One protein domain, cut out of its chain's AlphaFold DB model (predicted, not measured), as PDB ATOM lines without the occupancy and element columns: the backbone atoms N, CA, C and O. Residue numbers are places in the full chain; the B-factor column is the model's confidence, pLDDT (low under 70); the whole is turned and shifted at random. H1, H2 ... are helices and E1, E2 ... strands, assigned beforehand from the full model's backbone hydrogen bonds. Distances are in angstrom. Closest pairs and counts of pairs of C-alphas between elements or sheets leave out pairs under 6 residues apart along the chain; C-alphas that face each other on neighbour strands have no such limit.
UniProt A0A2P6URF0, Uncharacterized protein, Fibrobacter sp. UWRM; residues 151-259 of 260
ATOM      1  N   MET A 151     -11.505 104.309 173.468       68.00
ATOM      2  CA  MET A 151     -10.865 103.486 174.506       68.00
ATOM      3  C   MET A 151      -9.377 103.245 174.249       68.00
ATOM      4  O   MET A 151      -8.595 103.300 175.191       68.00
ATOM      5  N   LYS A 152      -8.952 103.003 172.999       62.22
ATOM      6  CA  LYS A 152      -7.530 102.805 172.653       62.22
ATOM      7  C   LYS A 152      -6.696 104.026 173.032       62.22
ATOM      8  O   LYS A 152      -5.580 103.856 173.510       62.22
ATOM      9  N   ASN A 153      -7.264 105.219 172.891       58.06
ATOM     10  CA  ASN A 153      -6.621 106.463 173.300       58.06
ATOM     11  C   ASN A 153      -6.497 106.530 174.828       58.06
ATOM     12  O   ASN A 153      -5.416 106.780 175.345       58.06
ATOM     13  N   LEU A 154      -7.573 106.193 175.550       59.94
ATOM     14  CA  LEU A 154      -7.565 106.065 177.013       59.94
ATOM     15  C   LEU A 154      -6.573 104.994 177.510       59.94
ATOM     16  O   LEU A 154      -6.077 105.104 178.619       59.94
ATOM     17  N   ARG A 155      -6.231 103.976 176.704       52.50
ATOM     18  CA  ARG A 155      -5.191 102.984 177.042       52.50
ATOM     19  C   ARG A 155      -3.764 103.454 176.755       52.50
ATOM     20  O   ARG A 155      -2.853 102.971 177.416       52.50
ATOM     21  N   ALA A 156      -3.548 104.380 175.817       45.38
ATOM     22  CA  ALA A 156      -2.254 105.070 175.718       45.38
ATOM     23  C   ALA A 156      -1.957 105.866 177.006       45.38
ATOM     24  O   ALA A 156      -0.803 106.083 177.358       45.38
ATOM     25  N   VAL A 157      -3.013 106.221 177.741       48.78
ATOM     26  CA  VAL A 157      -2.983 106.735 179.110       48.78
ATOM     27  C   VAL A 157      -3.099 105.559 180.103       48.78
ATOM     28  O   VAL A 157      -4.092 105.432 180.818       48.78
ATOM     29  N   GLU A 158      -2.092 104.669 180.146       45.69
ATOM     30  CA  GLU A 158      -2.061 103.472 181.032       45.69
ATOM     31  C   GLU A 158      -2.424 103.787 182.497       45.69
ATOM     32  O   GLU A 158      -3.074 102.984 183.170       45.69
ATOM     33  N   PHE A 159      -2.072 104.998 182.935       53.94
ATOM     34  CA  PHE A 159      -2.486 105.668 184.168       53.94
ATOM     35  C   PHE A 159      -3.965 105.450 184.543       53.94
ATOM     36  O   PHE A 159      -4.244 105.048 185.671       53.94
ATOM     37  N   LEU A 160      -4.922 105.611 183.616       54.34
ATOM     38  CA  LEU A 160      -6.358 105.514 183.938       54.34
ATOM     39  C   LEU A 160      -6.745 104.126 184.462       54.34
ATOM     40  O   LEU A 160      -7.577 104.021 185.359       54.34
ATOM     41  N   GLY A 161      -6.117 103.070 183.928       55.28
ATOM     42  CA  GLY A 161      -6.301 101.690 184.383       55.28
ATOM     43  C   GLY A 161      -6.044 101.544 185.884       55.28
ATOM     44  O   GLY A 161      -6.842 100.977 186.626       55.28
ATOM     45  N   LYS A 162      -4.919 102.103 186.323       59.00
ATOM     46  CA  LYS A 162      -4.369 101.885 187.656       59.00
ATOM     47  C   LYS A 162      -4.856 102.910 188.680       59.00
ATOM     48  O   LYS A 162      -5.191 102.512 189.787       59.00
ATOM     49  N   GLU A 163      -4.949 104.182 188.303       60.41
ATOM     50  CA  GLU A 163      -5.258 105.276 189.231       60.41
ATOM     51  C   GLU A 163      -6.769 105.501 189.411       60.41
ATOM     52  O   GLU A 163      -7.220 105.708 190.532       60.41
ATOM     53  N   ILE A 164      -7.588 105.382 188.351       58.31
ATOM     54  CA  ILE A 164      -9.053 105.540 188.488       58.31
ATOM     55  C   ILE A 164      -9.716 104.252 188.986       58.31
ATOM     56  O   ILE A 164     -10.652 104.304 189.783       58.31
ATOM     57  N   PHE A 165      -9.273 103.090 188.496       60.34
ATOM     58  CA  PHE A 165      -9.957 101.817 188.759       60.34
ATOM     59  C   PHE A 165      -9.243 100.926 189.785       60.34
ATOM     60  O   PHE A 165      -9.852  99.976 190.275       60.34
ATOM     61  N   GLY A 166      -7.968 101.183 190.106       63.06
ATOM     62  CA  GLY A 166      -7.176 100.315 190.986       63.06
ATOM     63  C   GLY A 166      -7.013  98.881 190.462       63.06
ATOM     64  O   GLY A 166      -6.755  97.973 191.251       63.06
ATOM     65  N   ASP A 167      -7.238  98.647 189.162       66.88
ATOM     66  CA  ASP A 167      -7.545  97.316 188.636       66.88
ATOM     67  C   ASP A 167      -7.124  97.125 187.168       66.88
ATOM     68  O   ASP A 167      -7.095  98.051 186.360       66.88
ATOM     69  N   SER A 168      -6.811  95.886 186.791       77.44
ATOM     70  CA  SER A 168      -6.376  95.556 185.429       77.44
ATOM     71  C   SER A 168      -7.555  95.468 184.460       77.44
ATOM     72  O   SER A 168      -8.576  94.852 184.760       77.44
ATOM     73  N   ILE A 169      -7.398  96.008 183.249       75.88
ATOM     74  CA  ILE A 169      -8.377  95.846 182.164       75.88
ATOM     75  C   ILE A 169      -8.263  94.435 181.560       75.88
ATOM     76  O   ILE A 169      -7.177  94.015 181.162       75.88
ATOM     77  N   THR A 170      -9.385  93.717 181.455       78.12
ATOM     78  CA  THR A 170      -9.473  92.334 180.945       78.12
ATOM     79  C   THR A 170     -10.147  92.223 179.580       78.12
ATOM     80  O   THR A 170      -9.722  91.413 178.759       78.12
ATOM     81  N   GLU A 171     -11.162  93.044 179.303       80.94
ATOM     82  CA  GLU A 171     -11.832  93.107 177.998       80.94
ATOM     83  C   GLU A 171     -11.746  94.533 177.443       80.94
ATOM     84  O   GLU A 171     -11.887  95.510 178.183       80.94
ATOM     85  N   PHE A 172     -11.515  94.667 176.134       76.00
ATOM     86  CA  PHE A 172     -11.232  95.961 175.517       76.00
ATOM     87  C   PHE A 172     -11.778  96.061 174.090       76.00
ATOM     88  O   PHE A 172     -11.363  95.325 173.197       76.00
ATOM     89  N   GLY A 173     -12.686  97.010 173.867       79.19
ATOM     90  CA  GLY A 173     -13.209  97.394 172.557       79.19
ATOM     91  C   GLY A 173     -13.213  98.915 172.398       79.19
ATOM     92  O   GLY A 173     -13.012  99.649 173.357       79.19
ATOM     93  N   CYS A 174     -13.467  99.427 171.193       72.00
ATOM     94  CA  CYS A 174     -13.231 100.846 170.887       72.00
ATOM     95  C   CYS A 174     -14.068 101.875 171.674       72.00
ATOM     96  O   CYS A 174     -13.650 103.028 171.780       72.00
ATOM     97  N   ARG A 175     -15.213 101.475 172.244       80.81
ATOM     98  CA  ARG A 175     -16.079 102.328 173.087       80.81
ATOM     99  C   ARG A 175     -16.355 101.760 174.479       80.81
ATOM    100  O   ARG A 175     -17.118 102.359 175.226       80.81
ATOM    101  N   SER A 176     -15.781 100.614 174.832       87.56
ATOM    102  CA  SER A 176     -16.011 100.007 176.141       87.56
ATOM    103  C   SER A 176     -14.846  99.143 176.588       87.56
ATOM    104  O   SER A 176     -14.250  98.436 175.776       87.56
ATOM    105  N   ALA A 177     -14.597  99.131 177.888       86.25
ATOM    106  CA  ALA A 177     -13.674  98.208 178.527       86.25
ATOM    107  C   ALA A 177     -14.324  97.562 179.749       86.25
ATOM    108  O   ALA A 177     -15.349  98.028 180.254       86.25
ATOM    109  N   LYS A 178     -13.708  96.484 180.221       86.56
ATOM    110  CA  LYS A 178     -14.081  95.809 181.456       86.56
ATOM    111  C   LYS A 178     -12.833  95.523 182.272       86.56
ATOM    112  O   LYS A 178     -11.809  95.150 181.697       86.56
ATOM    113  N   THR A 179     -12.910  95.694 183.584       85.81
ATOM    114  CA  THR A 179     -11.800  95.395 184.494       85.81
ATOM    115  C   THR A 179     -11.893  93.970 185.045       85.81
ATOM    116  O   THR A 179     -12.900  93.276 184.868       85.81
ATOM    117  N   PHE A 180     -10.833  93.490 185.692       83.56
ATOM    118  CA  PHE A 180     -10.763  92.156 186.285       83.56
ATOM    119  C   PHE A 180     -11.810  91.955 187.388       83.56
ATOM    120  O   PHE A 180     -12.473  90.920 187.417       83.56
ATOM    121  N   ARG A 181     -12.048  92.978 188.215       85.31
ATOM    122  CA  ARG A 181     -13.114  93.033 189.232       85.31
ATOM    123  C   ARG A 181     -14.501  93.343 188.651       85.31
ATOM    124  O   ARG A 181     -15.442  93.575 189.395       85.31
ATOM    125  N   GLY A 182     -14.654  93.322 187.326       87.12
ATOM    126  CA  GLY A 182     -15.958  93.339 186.661       87.12
ATOM    127  C   GLY A 182     -16.573  94.717 186.421       87.12
ATOM    128  O   GLY A 182     -17.684  94.768 185.889       87.12
ATOM    129  N   MET A 183     -15.879  95.822 186.726       88.50
ATOM    130  CA  MET A 183     -16.351  97.156 186.335       88.50
ATOM    131  C   MET A 183     -16.477  97.243 184.820       88.50
ATOM    132  O   MET A 183     -15.561  96.862 184.092       88.50
ATOM    133  N   LYS A 184     -17.591  97.794 184.343       90.69
ATOM    134  CA  LYS A 184     -17.831  98.090 182.932       90.69
ATOM    135  C   LYS A 184     -17.699  99.589 182.695       90.69
ATOM    136  O   LYS A 184     -18.438 100.380 183.280       90.69
ATOM    137  N   ILE A 185     -16.800  99.949 181.789       87.19
ATOM    138  CA  ILE A 185     -16.519 101.315 181.346       87.19
ATOM    139  C   ILE A 185     -17.092 101.471 179.935       87.19
ATOM    140  O   ILE A 185     -16.870 100.614 179.078       87.19
ATOM    141  N   VAL A 186     -17.824 102.553 179.675       89.50
ATOM    142  CA  VAL A 186     -18.377 102.895 178.357       89.50
ATOM    143  C   VAL A 186     -18.065 104.355 178.046       89.50
ATOM    144  O   VAL A 186     -18.375 105.225 178.849       89.50
ATOM    145  N   VAL A 187     -17.492 104.640 176.876       84.62
ATOM    146  CA  VAL A 187     -17.351 106.013 176.368       84.62
ATOM    147  C   VAL A 187     -18.685 106.434 175.760       84.62
ATOM    148  O   VAL A 187     -19.107 105.887 174.737       84.62
ATOM    149  N   GLU A 188     -19.344 107.405 176.385       86.50
ATOM    150  CA  GLU A 188     -20.624 107.946 175.923       86.50
ATOM    151  C   GLU A 188     -20.412 109.049 174.882       86.50
ATOM    152  O   GLU A 188     -21.091 109.071 173.853       86.50
ATOM    153  N   ASN A 189     -19.431 109.929 175.107       80.38
ATOM    154  CA  ASN A 189     -19.090 111.020 174.201       80.38
ATOM    155  C   ASN A 189     -17.572 111.269 174.168       80.38
ATOM    156  O   ASN A 189     -16.876 111.084 175.163       80.38
ATOM    157  N   TYR A 190     -17.073 111.720 173.019       70.00
ATOM    158  CA  TYR A 190     -15.666 112.045 172.800       70.00
ATOM    159  C   TYR A 190     -15.551 113.390 172.080       70.00
ATOM    160  O   TYR A 190     -16.167 113.603 171.034       70.00
ATOM    161  N   ARG A 191     -14.746 114.288 172.642       68.19
ATOM    162  CA  ARG A 191     -14.339 115.581 172.082       68.19
ATOM    163  C   ARG A 191     -12.817 115.707 172.231       68.19
ATOM    164  O   ARG A 191     -12.262 115.054 173.111       68.19
ATOM    165  N   PRO A 192     -12.137 116.569 171.450       56.44
ATOM    166  CA  PRO A 192     -10.682 116.719 171.543       56.44
ATOM    167  C   PRO A 192     -10.164 117.015 172.961       56.44
ATOM    168  O   PRO A 192      -9.104 116.527 173.323       56.44
ATOM    169  N   LEU A 193     -10.923 117.764 173.768       65.31
ATOM    170  CA  LEU A 193     -10.530 118.204 175.117       65.31
ATOM    171  C   LEU A 193     -11.393 117.604 176.246       65.31
ATOM    172  O   LEU A 193     -11.290 118.038 177.385       65.31
ATOM    173  N   GLU A 194     -12.288 116.656 175.950       76.19
ATOM    174  CA  GLU A 194     -13.209 116.084 176.945       76.19
ATOM    175  C   GLU A 194     -13.656 114.680 176.515       76.19
ATOM    176  O   GLU A 194     -14.237 114.495 175.441       76.19
ATOM    177  N   ILE A 195     -13.447 113.690 177.379       78.44
ATOM    178  CA  ILE A 195     -13.916 112.318 177.190       78.44
ATOM    179  C   ILE A 195     -14.945 112.023 178.277       78.44
ATOM    180  O   ILE A 195     -14.603 111.923 179.453       78.44
ATOM    181  N   ALA A 196     -16.215 111.892 177.889       85.69
ATOM    182  CA  ALA A 196     -17.288 111.544 178.812       85.69
ATOM    183  C   ALA A 196     -17.506 110.030 178.807       85.69
ATOM    184  O   ALA A 196     -17.771 109.412 177.769       85.69
ATOM    185  N   MET A 197     -17.402 109.440 179.989       89.44
ATOM    186  CA  MET A 197     -17.518 108.016 180.238       89.44
ATOM    187  C   MET A 197     -18.581 107.725 181.288       89.44
ATOM    188  O   MET A 197     -18.888 108.538 182.157       89.44
ATOM    189  N   LYS A 198     -19.070 106.494 181.238       91.81
ATOM    190  CA  LYS A 198     -19.919 105.890 182.247       91.81
ATOM    191  C   LYS A 198     -19.244 104.636 182.775       91.81
ATOM    192  O   LYS A 198     -18.994 103.695 182.020       91.81
ATOM    193  N   ILE A 199     -18.937 104.637 184.065       91.19
ATOM    194  CA  ILE A 199     -18.412 103.478 184.793       91.19
ATOM    195  C   ILE A 199     -19.597 102.828 185.508       91.19
ATOM    196  O   ILE A 199     -20.527 103.516 185.929       91.19
ATOM    197  N   SER A 200     -19.617 101.503 185.607       93.38
ATOM    198  CA  SER A 200     -20.717 100.764 186.232       93.38
ATOM    199  C   SER A 200     -20.250  99.463 186.871       93.38
ATOM    200  O   SER A 200     -19.402  98.765 186.314       93.38
ATOM    201  N   HIS A 201     -20.834  99.131 188.022       93.38
ATOM    202  CA  HIS A 201     -20.696  97.838 188.684       93.38
ATOM    203  C   HIS A 201     -21.984  97.524 189.462       93.38
ATOM    204  O   HIS A 201     -22.466  98.347 190.241       93.38
ATOM    205  N   GLY A 202     -22.578  96.352 189.210       91.88
ATOM    206  CA  GLY A 202     -23.936  96.045 189.673       91.88
ATOM    207  C   GLY A 202     -24.948  97.097 189.199       91.88
ATOM    208  O   GLY A 202     -24.952  97.471 188.025       91.88
ATOM    209  N   ASP A 203     -25.766  97.592 190.128       93.81
ATOM    210  CA  ASP A 203     -26.743  98.664 189.890       93.81
ATOM    211  C   ASP A 203     -26.147 100.083 190.021       93.81
ATOM    212  O   ASP A 203     -26.820 101.069 189.719       93.81
ATOM    213  N   ILE A 204     -24.888 100.215 190.464       94.19
ATOM    214  CA  ILE A 204     -24.214 101.510 190.623       94.19
ATOM    215  C   ILE A 204     -23.596 101.922 189.289       94.19
ATOM    216  O   ILE A 204     -22.907 101.138 188.630       94.19
ATOM    217  N   SER A 205     -23.793 103.180 188.896       94.69
ATOM    218  CA  SER A 205     -23.118 103.743 187.733       94.69
ATOM    219  C   SER A 205     -22.828 105.226 187.902       94.69
ATOM    220  O   SER A 205     -23.706 105.982 188.301       94.69
ATOM    221  N   CYS A 206     -21.605 105.621 187.553       92.88
ATOM    222  CA  CYS A 206     -21.093 106.976 187.697       92.88
ATOM    223  C   CYS A 206     -20.748 107.566 186.335       92.88
ATOM    224  O   CYS A 206     -20.049 106.933 185.534       92.88
ATOM    225  N   ALA A 207     -21.198 108.797 186.099       92.69
ATOM    226  CA  ALA A 207     -20.650 109.632 185.045       92.69
ATOM    227  C   ALA A 207     -19.249 110.111 185.462       92.69
ATOM    228  O   ALA A 207     -19.046 110.602 186.578       92.69
ATOM    229  N   VAL A 208     -18.280 109.956 184.563       89.00
ATOM    230  CA  VAL A 208     -16.912 110.454 184.728       89.00
ATOM    231  C   VAL A 208     -16.496 111.178 183.464       89.00
ATOM    232  O   VAL A 208     -16.580 110.638 182.362       89.00
ATOM    233  N   LYS A 209     -16.021 112.405 183.626       88.38
ATOM    234  CA  LYS A 209     -15.356 113.166 182.577       88.38
ATOM    235  C   LYS A 209     -13.858 113.099 182.798       88.38
ATOM    236  O   LYS A 209     -13.400 113.259 183.924       88.38
ATOM    237  N   VAL A 210     -13.118 112.882 181.720       79.38
ATOM    238  CA  VAL A 210     -11.660 112.976 181.701       79.38
ATOM    239  C   VAL A 210     -11.278 114.057 180.706       79.38
ATOM    240  O   VAL A 210     -11.607 113.952 179.521       79.38
ATOM    241  N   SER A 211     -10.589 115.080 181.192       77.94
ATOM    242  CA  SER A 211     -10.090 116.194 180.389       77.94
ATOM    243  C   SER A 211      -8.563 116.190 180.464       77.94
ATOM    244  O   SER A 211      -8.029 116.162 181.572       77.94
ATOM    245  N   PRO A 212      -7.829 116.179 179.341       70.94
ATOM    246  CA  PRO A 212      -6.385 116.379 179.379       70.94
ATOM    247  C   PRO A 212      -6.060 117.765 179.952       70.94
ATOM    248  O   PRO A 212      -6.685 118.757 179.575       70.94
ATOM    249  N   ARG A 213      -5.067 117.820 180.840       73.50
ATOM    250  CA  ARG A 213      -4.395 119.058 181.239       73.50
ATOM    251  C   ARG A 213      -3.200 119.284 180.332       73.50
ATOM    252  O   ARG A 213      -2.587 118.335 179.846       73.50
ATOM    253  N   PHE A 214      -2.833 120.544 180.156       72.38
ATOM    254  CA  PHE A 214      -1.692 120.929 179.339       72.38
ATOM    255  C   PHE A 214      -0.796 121.845 180.135       72.38
ATOM    256  O   PHE A 214      -1.275 122.762 180.791       72.38
ATOM    257  N   ALA A 215       0.515 121.699 179.995       71.12
ATOM    258  CA  ALA A 215       1.428 122.629 180.632       71.12
ATOM    259  C   ALA A 215       1.454 124.004 179.926       71.12
ATOM    260  O   ALA A 215       2.365 124.775 180.188       71.12
ATOM    261  N   ILE A 216       0.499 124.314 179.031       70.50
ATOM    262  CA  ILE A 216       0.411 125.550 178.223       70.50
ATOM    263  C   ILE A 216      -0.387 126.671 178.909       70.50
ATOM    264  O   ILE A 216      -0.195 127.837 178.571       70.50
ATOM    265  N   ASN A 217      -1.258 126.338 179.870       76.31
ATOM    266  CA  ASN A 217      -1.937 127.315 180.723       76.31
ATOM    267  C   ASN A 217      -1.331 127.275 182.125       76.31
ATOM    268  O   ASN A 217      -0.860 126.237 182.597       76.31
ATOM    269  N   ARG A 218      -1.350 128.415 182.816       83.12
ATOM    270  CA  ARG A 218      -0.773 128.513 184.159       83.12
ATOM    271  C   ARG A 218      -1.607 127.739 185.178       83.12
ATOM    272  O   ARG A 218      -1.056 127.075 186.050       83.12
ATOM    273  N   GLU A 219      -2.918 127.823 185.035       83.75
ATOM    274  CA  GLU A 219      -3.926 127.218 185.893       83.75
ATOM    275  C   GLU A 219      -3.810 125.686 185.884       83.75
ATOM    276  O   GLU A 219      -3.789 125.069 186.947       83.75
ATOM    277  N   ASP A 220      -3.624 125.086 184.704       79.44
ATOM    278  CA  ASP A 220      -3.416 123.641 184.524       79.44
ATOM    279  C   ASP A 220      -2.149 123.152 185.256       79.44
ATOM    280  O   ASP A 220      -2.165 122.130 185.945       79.44
ATOM    281  N   CYS A 221      -1.054 123.917 185.154       81.50
ATOM    282  CA  CYS A 221       0.195 123.680 185.880       81.50
ATOM    283  C   CYS A 221       0.037 123.795 187.403       81.50
ATOM    284  O   CYS A 221       0.550 122.949 188.139       81.50
ATOM    285  N   GLU A 222      -0.651 124.831 187.891       86.88
ATOM    286  CA  GLU A 222      -0.878 125.034 189.328       86.88
ATOM    287  C   GLU A 222      -1.794 123.948 189.916       86.88
ATOM    288  O   GLU A 222      -1.509 123.458 191.009       86.88
ATOM    289  N   ALA A 223      -2.821 123.506 189.179       85.88
ATOM    290  CA  ALA A 223      -3.712 122.413 189.575       85.88
ATOM    291  C   ALA A 223      -2.981 121.061 189.656       85.88
ATOM    292  O   ALA A 223      -3.010 120.406 190.698       85.88
ATOM    293  N   ALA A 224      -2.248 120.680 188.603       83.19
ATOM    294  CA  ALA A 224      -1.456 119.447 188.579       83.19
ATOM    295  C   ALA A 224      -0.420 119.389 189.722       83.19
ATOM    296  O   ALA A 224      -0.212 118.351 190.350       83.19
ATOM    297  N   PHE A 225       0.211 120.525 190.040       85.44
ATOM    298  CA  PHE A 225       1.173 120.607 191.140       85.44
ATOM    299  C   PHE A 225       0.521 120.643 192.533       85.44
ATOM    300  O   PHE A 225       1.150 120.246 193.518       85.44
ATOM    301  N   ALA A 226      -0.726 121.107 192.650       87.31
ATOM    302  CA  ALA A 226      -1.490 121.009 193.891       87.31
ATOM    303  C   ALA A 226      -1.781 119.540 194.233       87.31
ATOM    304  O   ALA A 226      -1.398 119.095 195.314       87.31
ATOM    305  N   GLU A 227      -2.320 118.770 193.283       83.38
ATOM    306  CA  GLU A 227      -2.597 117.333 193.448       83.38
ATOM    307  C   GLU A 227      -1.340 116.529 193.802       83.38
ATOM    308  O   GLU A 227      -1.363 115.711 194.722       83.38
ATOM    309  N   TYR A 228      -0.206 116.817 193.150       83.62
ATOM    310  CA  TYR A 228       1.086 116.215 193.493       83.62
ATOM    311  C   TYR A 228       1.435 116.365 194.981       83.62
ATOM    312  O   TYR A 228       1.897 115.402 195.607       83.62
ATOM    313  N   ARG A 229       1.194 117.553 195.558       85.38
ATOM    314  CA  ARG A 229       1.458 117.838 196.976       85.38
ATOM    315  C   ARG A 229       0.401 117.247 197.907       85.38
ATOM    316  O   ARG A 229       0.762 116.792 198.989       85.38
ATOM    317  N   GLU A 230      -0.867 117.235 197.506       85.50
ATOM    318  CA  GLU A 230      -1.970 116.668 198.298       85.50
ATOM    319  C   GLU A 230      -1.872 115.143 198.419       85.50
ATOM    320  O   GLU A 230      -2.046 114.604 199.511       85.50
ATOM    321  N   ASN A 231      -1.463 114.456 197.350       77.25
ATOM    322  CA  ASN A 231      -1.253 113.005 197.338       77.25
ATOM    323  C   ASN A 231      -0.037 112.541 198.168       77.25
ATOM    324  O   ASN A 231       0.226 111.342 198.256       77.25
ATOM    325  N   GLY A 232       0.733 113.460 198.770       75.56
ATOM    326  CA  GLY A 232       1.932 113.123 199.548       75.56
ATOM    327  C   GLY A 232       3.021 112.437 198.714       75.56
ATOM    328  O   GLY A 232       3.797 111.640 199.246       75.56
ATOM    329  N   SER A 233       3.045 112.707 197.406       71.75
ATOM    330  CA  SER A 233       3.840 111.984 196.413       71.75
ATOM    331  C   SER A 233       5.337 112.026 196.737       71.75
ATOM    332  O   SER A 233       5.930 113.097 196.871       71.75
ATOM    333  N   VAL A 234       5.975 110.858 196.829       69.69
ATOM    334  CA  VAL A 234       7.411 110.749 197.131       69.69
ATOM    335  C   VAL A 234       8.205 110.684 195.827       69.69
ATOM    336  O   VAL A 234       8.338 109.614 195.233       69.69
ATOM    337  N   GLY A 235       8.756 111.810 195.374       75.88
ATOM    338  CA  GLY A 235       9.569 111.838 194.159       75.88
ATOM    339  C   GLY A 235       9.953 113.239 193.693       75.88
ATOM    340  O   GLY A 235      10.094 114.161 194.489       75.88
ATOM    341  N   LYS A 236      10.144 113.374 192.378       79.62
ATOM    342  CA  LYS A 236      10.151 114.658 191.670       79.62
ATOM    343  C   LYS A 236       8.810 114.764 190.946       79.62
ATOM    344  O   LYS A 236       8.415 113.789 190.311       79.62
ATOM    345  N   PHE A 237       8.160 115.926 190.985       79.56
ATOM    346  CA  PHE A 237       6.970 116.177 190.171       79.56
ATOM    347  C   PHE A 237       7.259 115.931 188.677       79.56
ATOM    348  O   PHE A 237       8.245 116.442 188.134       79.56
ATOM    349  N   GLN A 238       6.390 115.153 188.035       76.06
ATOM    350  CA  GLN A 238       6.311 114.956 186.588       76.06
ATOM    351  C   GLN A 238       4.890 115.347 186.190       76.06
ATOM    352  O   GLN A 238       3.938 114.889 186.816       76.06
ATOM    353  N   PHE A 239       4.735 116.232 185.206       74.31
ATOM    354  CA  PHE A 239       3.405 116.724 184.836       74.31
ATOM    355  C   PHE A 239       2.595 115.620 184.139       74.31
ATOM    356  O   PHE A 239       1.382 115.559 184.287       74.31
ATOM    357  N   GLU A 240       3.285 114.694 183.467       71.69
ATOM    358  CA  GLU A 240       2.800 113.426 182.915       71.69
ATOM    359  C   GLU A 240       1.856 112.675 183.866       71.69
ATOM    360  O   GLU A 240       0.785 112.239 183.445       71.69
ATOM    361  N   ASP A 241       2.239 112.569 185.143       71.06
ATOM    362  CA  ASP A 241       1.513 111.834 186.187       71.06
ATOM    363  C   ASP A 241       0.221 112.560 186.630       71.06
ATOM    364  O   ASP A 241      -0.589 112.002 187.361       71.06
ATOM    365  N   PHE A 242       0.017 113.806 186.189       71.81
ATOM    366  CA  PHE A 242      -1.115 114.674 186.543       71.81
ATOM    367  C   PHE A 242      -1.740 115.346 185.303       71.81
ATOM    368  O   PHE A 242      -2.537 116.282 185.423       71.81
ATOM    369  N   ALA A 243      -1.406 114.852 184.102       68.75
ATOM    370  CA  ALA A 243      -1.778 115.420 182.802       68.75
ATOM    371  C   ALA A 243      -3.257 115.201 182.424       68.75
ATOM    372  O   ALA A 243      -3.651 115.420 181.278       68.75
ATOM    373  N   PHE A 244      -4.090 114.757 183.367       73.94
ATOM    374  CA  PHE A 244      -5.523 114.555 183.193       73.94
ATOM    375  C   PHE A 244      -6.268 114.983 184.453       73.94
ATOM    376  O   PHE A 244      -5.914 114.587 185.557       73.94
ATOM    377  N   GLU A 245      -7.339 115.744 184.269       78.06
ATOM    378  CA  GLU A 245      -8.338 116.002 185.295       78.06
ATOM    379  C   GLU A 245      -9.480 114.994 185.168       78.06
ATOM    380  O   GLU A 245      -9.958 114.707 184.065       78.06
ATOM    381  N   THR A 246      -9.953 114.483 186.306       81.12
ATOM    382  CA  THR A 246     -11.109 113.587 186.376       81.12
ATOM    383  C   THR A 246     -12.245 114.244 187.156       81.12
ATOM    384  O   THR A 246     -12.151 114.406 188.371       81.12
ATOM    385  N   THR A 247     -13.351 114.574 186.491       86.75
ATOM    386  CA  THR A 247     -14.561 115.078 187.157       86.75
ATOM    387  C   THR A 247     -15.580 113.952 187.308       86.75
ATOM    388  O   THR A 247     -15.907 113.272 186.333       86.75
ATOM    389  N   THR A 248     -16.132 113.766 188.506       86.81
ATOM    390  CA  THR A 248     -17.172 112.764 188.791       86.81
ATOM    391  C   THR A 248     -18.263 113.330 189.699       86.81
ATOM    392  O   THR A 248     -18.076 114.368 190.333       86.81
ATOM    393  N   GLU A 249     -19.411 112.659 189.750       87.62
ATOM    394  CA  GLU A 249     -20.461 112.942 190.727       87.62
ATOM    395  C   GLU A 249     -19.976 112.640 192.155       87.62
ATOM    396  O   GLU A 249     -19.343 111.611 192.416       87.62
ATOM    397  N   GLU A 250     -20.292 113.544 193.084       82.44
ATOM    398  CA  GLU A 250     -19.848 113.486 194.478       82.44
ATOM    399  C   GLU A 250     -20.226 112.147 195.135       82.44
ATOM    400  O   GLU A 250     -21.362 111.680 195.032       82.44
ATOM    401  N   ASN A 251     -19.265 111.511 195.810       87.12
ATOM    402  CA  ASN A 251     -19.391 110.194 196.453       87.12
ATOM    403  C   ASN A 251     -19.735 109.012 195.515       87.12
ATOM    404  O   ASN A 251     -19.725 107.864 195.968       87.12
ATOM    405  N   CYS A 252     -20.002 109.222 194.217       90.62
ATOM    406  CA  CYS A 252     -20.388 108.131 193.319       90.62
ATOM    407  C   CYS A 252     -19.246 107.127 193.143       90.62
ATOM    408  O   CYS A 252     -19.442 105.931 193.363       90.62
ATOM    409  N   MET A 253     -18.037 107.605 192.826       85.94
ATOM    410  CA  MET A 253     -16.868 106.731 192.679       85.94
ATOM    411  C   MET A 253     -16.501 106.016 193.981       85.94
ATOM    412  O   MET A 253     -16.149 104.843 193.938       85.94
ATOM    413  N   GLU A 254     -16.657 106.654 195.144       86.56
ATOM    414  CA  GLU A 254     -16.430 105.994 196.436       86.56
ATOM    415  C   GLU A 254     -17.423 104.838 196.657       86.56
ATOM    416  O   GLU A 254     -17.033 103.738 197.049       86.56
ATOM    417  N   ASN A 255     -18.707 105.051 196.351       88.50
ATOM    418  CA  ASN A 255     -19.739 104.017 196.441       88.50
ATOM    419  C   ASN A 255     -19.540 102.896 195.409       88.50
ATOM    420  O   ASN A 255     -19.759 101.726 195.724       88.50
ATOM    421  N   LEU A 256     -19.084 103.231 194.199       86.94
ATOM    422  CA  LEU A 256     -18.752 102.262 193.160       86.94
ATOM    423  C   LEU A 256     -17.544 101.406 193.571       86.94
ATOM    424  O   LEU A 256     -17.629 100.183 193.493       86.94
ATOM    425  N   LEU A 257     -16.474 102.010 194.100       84.62
ATOM    426  CA  LEU A 257     -15.296 101.294 194.608       84.62
ATOM    427  C   LEU A 257     -15.622 100.399 195.817       84.62
ATOM    428  O   LEU A 257     -15.109  99.286 195.902       84.62
ATOM    429  N   LYS A 258     -16.524 100.830 196.712       87.25
ATOM    430  CA  LYS A 258     -17.041 100.010 197.832       87.25
ATOM    431  C   LYS A 258     -17.844  98.780 197.389       87.25
ATOM    432  O   LYS A 258     -18.115  97.921 198.224       87.25
ATOM    433  N   SER A 259     -18.254  98.699 196.122       85.94
ATOM    434  CA  SER A 259     -19.033  97.571 195.591       85.94
ATOM    435  C   SER A 259     -18.187  96.433 194.994       85.94
ATOM    436  O   SER A 259     -18.767  95.439 194.558       85.94
TER     437      SER A 259
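This is residues 151 to 259 of the 260 residues of an uncharacterized protein of Fibrobacter sp. UWRM (UniProt A0A2P6URF0). Look first for one twisted antiparallel sheet of six strands, E1 to E6, curled round the short helix H1 at its E1 to E3 end, with H5 packed across E5. Beyond the far end of E5, H3 and H4 make a small helical head, from which residues 230 to 235 stick out. The printed part has 109 residues, with five named helices and six named strands in the order H1 H2 E1 E2 E3 E4 E5 H3 H4 E6 H5, and its class is mixed, helices and strands. The sheet's order is E1 - E2 - E3 - E4 - E5 - E6. The whole is compact, with a radius of gyration of the C-alphas of 14.2 A and spans of 39 by 29 by 24 A.

Find C-alpha 204 at (-24.214, 101.510, 190.623); from there E5, the longest strand, runs 25.8 A to residue 212. E4, residues 194 to 201, is 23.0 A long, and E3, residues 184 to 191, is 20.9 A long and bends by 51 degrees at residue 188. Look for E2 at residues 176 to 179, E1 at 169 to 173 and E6 at 244 to 248. H1 begins at C-alpha 151, (-10.865, 103.486, 174.506), and ends at residue 156; H2 is residues 159 to 163. H3, residues 218 to 230, is 18.5 A long, and H4 is residues 239 to 242. H5 runs from residue 252 to C-alpha 257 at (-15.296, 101.294, 194.608).

E1 to E5 form a meander, each strand the antiparallel neighbour of the one before. Look for N 170 and O 178 at 2.8 A between E1 and E2, N 185 and O 177 at 2.9 A between E2 and E3, N 186 and O 198 at 2.9 A between E3 and E4, N 197 and O 208 at 2.8 A between E4 and E5, and N 209 and O 247 at 2.8 A between E5 and E6. H1 and H5 are on one face of the sheet, two layers. The closest C-alphas of H1 and E2, Met 151 and Ser 176, are 6.4 A apart. H5 lies over E5 at a height of 7.7 A over the sheet and runs across the strands, at 71 degrees to E5 on the local plane; its closest C-alphas to E5 are those of Cys 252 and Cys 206, 5.8 A apart. H2 only grazes the sheet with residues 159 to 162, and H3 with residues 220 to 224. H3 and H4 touch, their closest C-alphas, Ala 224 and Phe 242, being 5.2 A apart. Every O i to N i+4 pair is within hydrogen-bond range in H1, H2, H3 and H5; H4 is too short for one.

The C-alphas farthest apart are those of Gly 202 and Arg 218, at 40.3 A. The printed part has no cut and no long link. Its mean pLDDT is 78.1; look for values under 70 at residues 151 to 167, 191 to 193, 234 and 243.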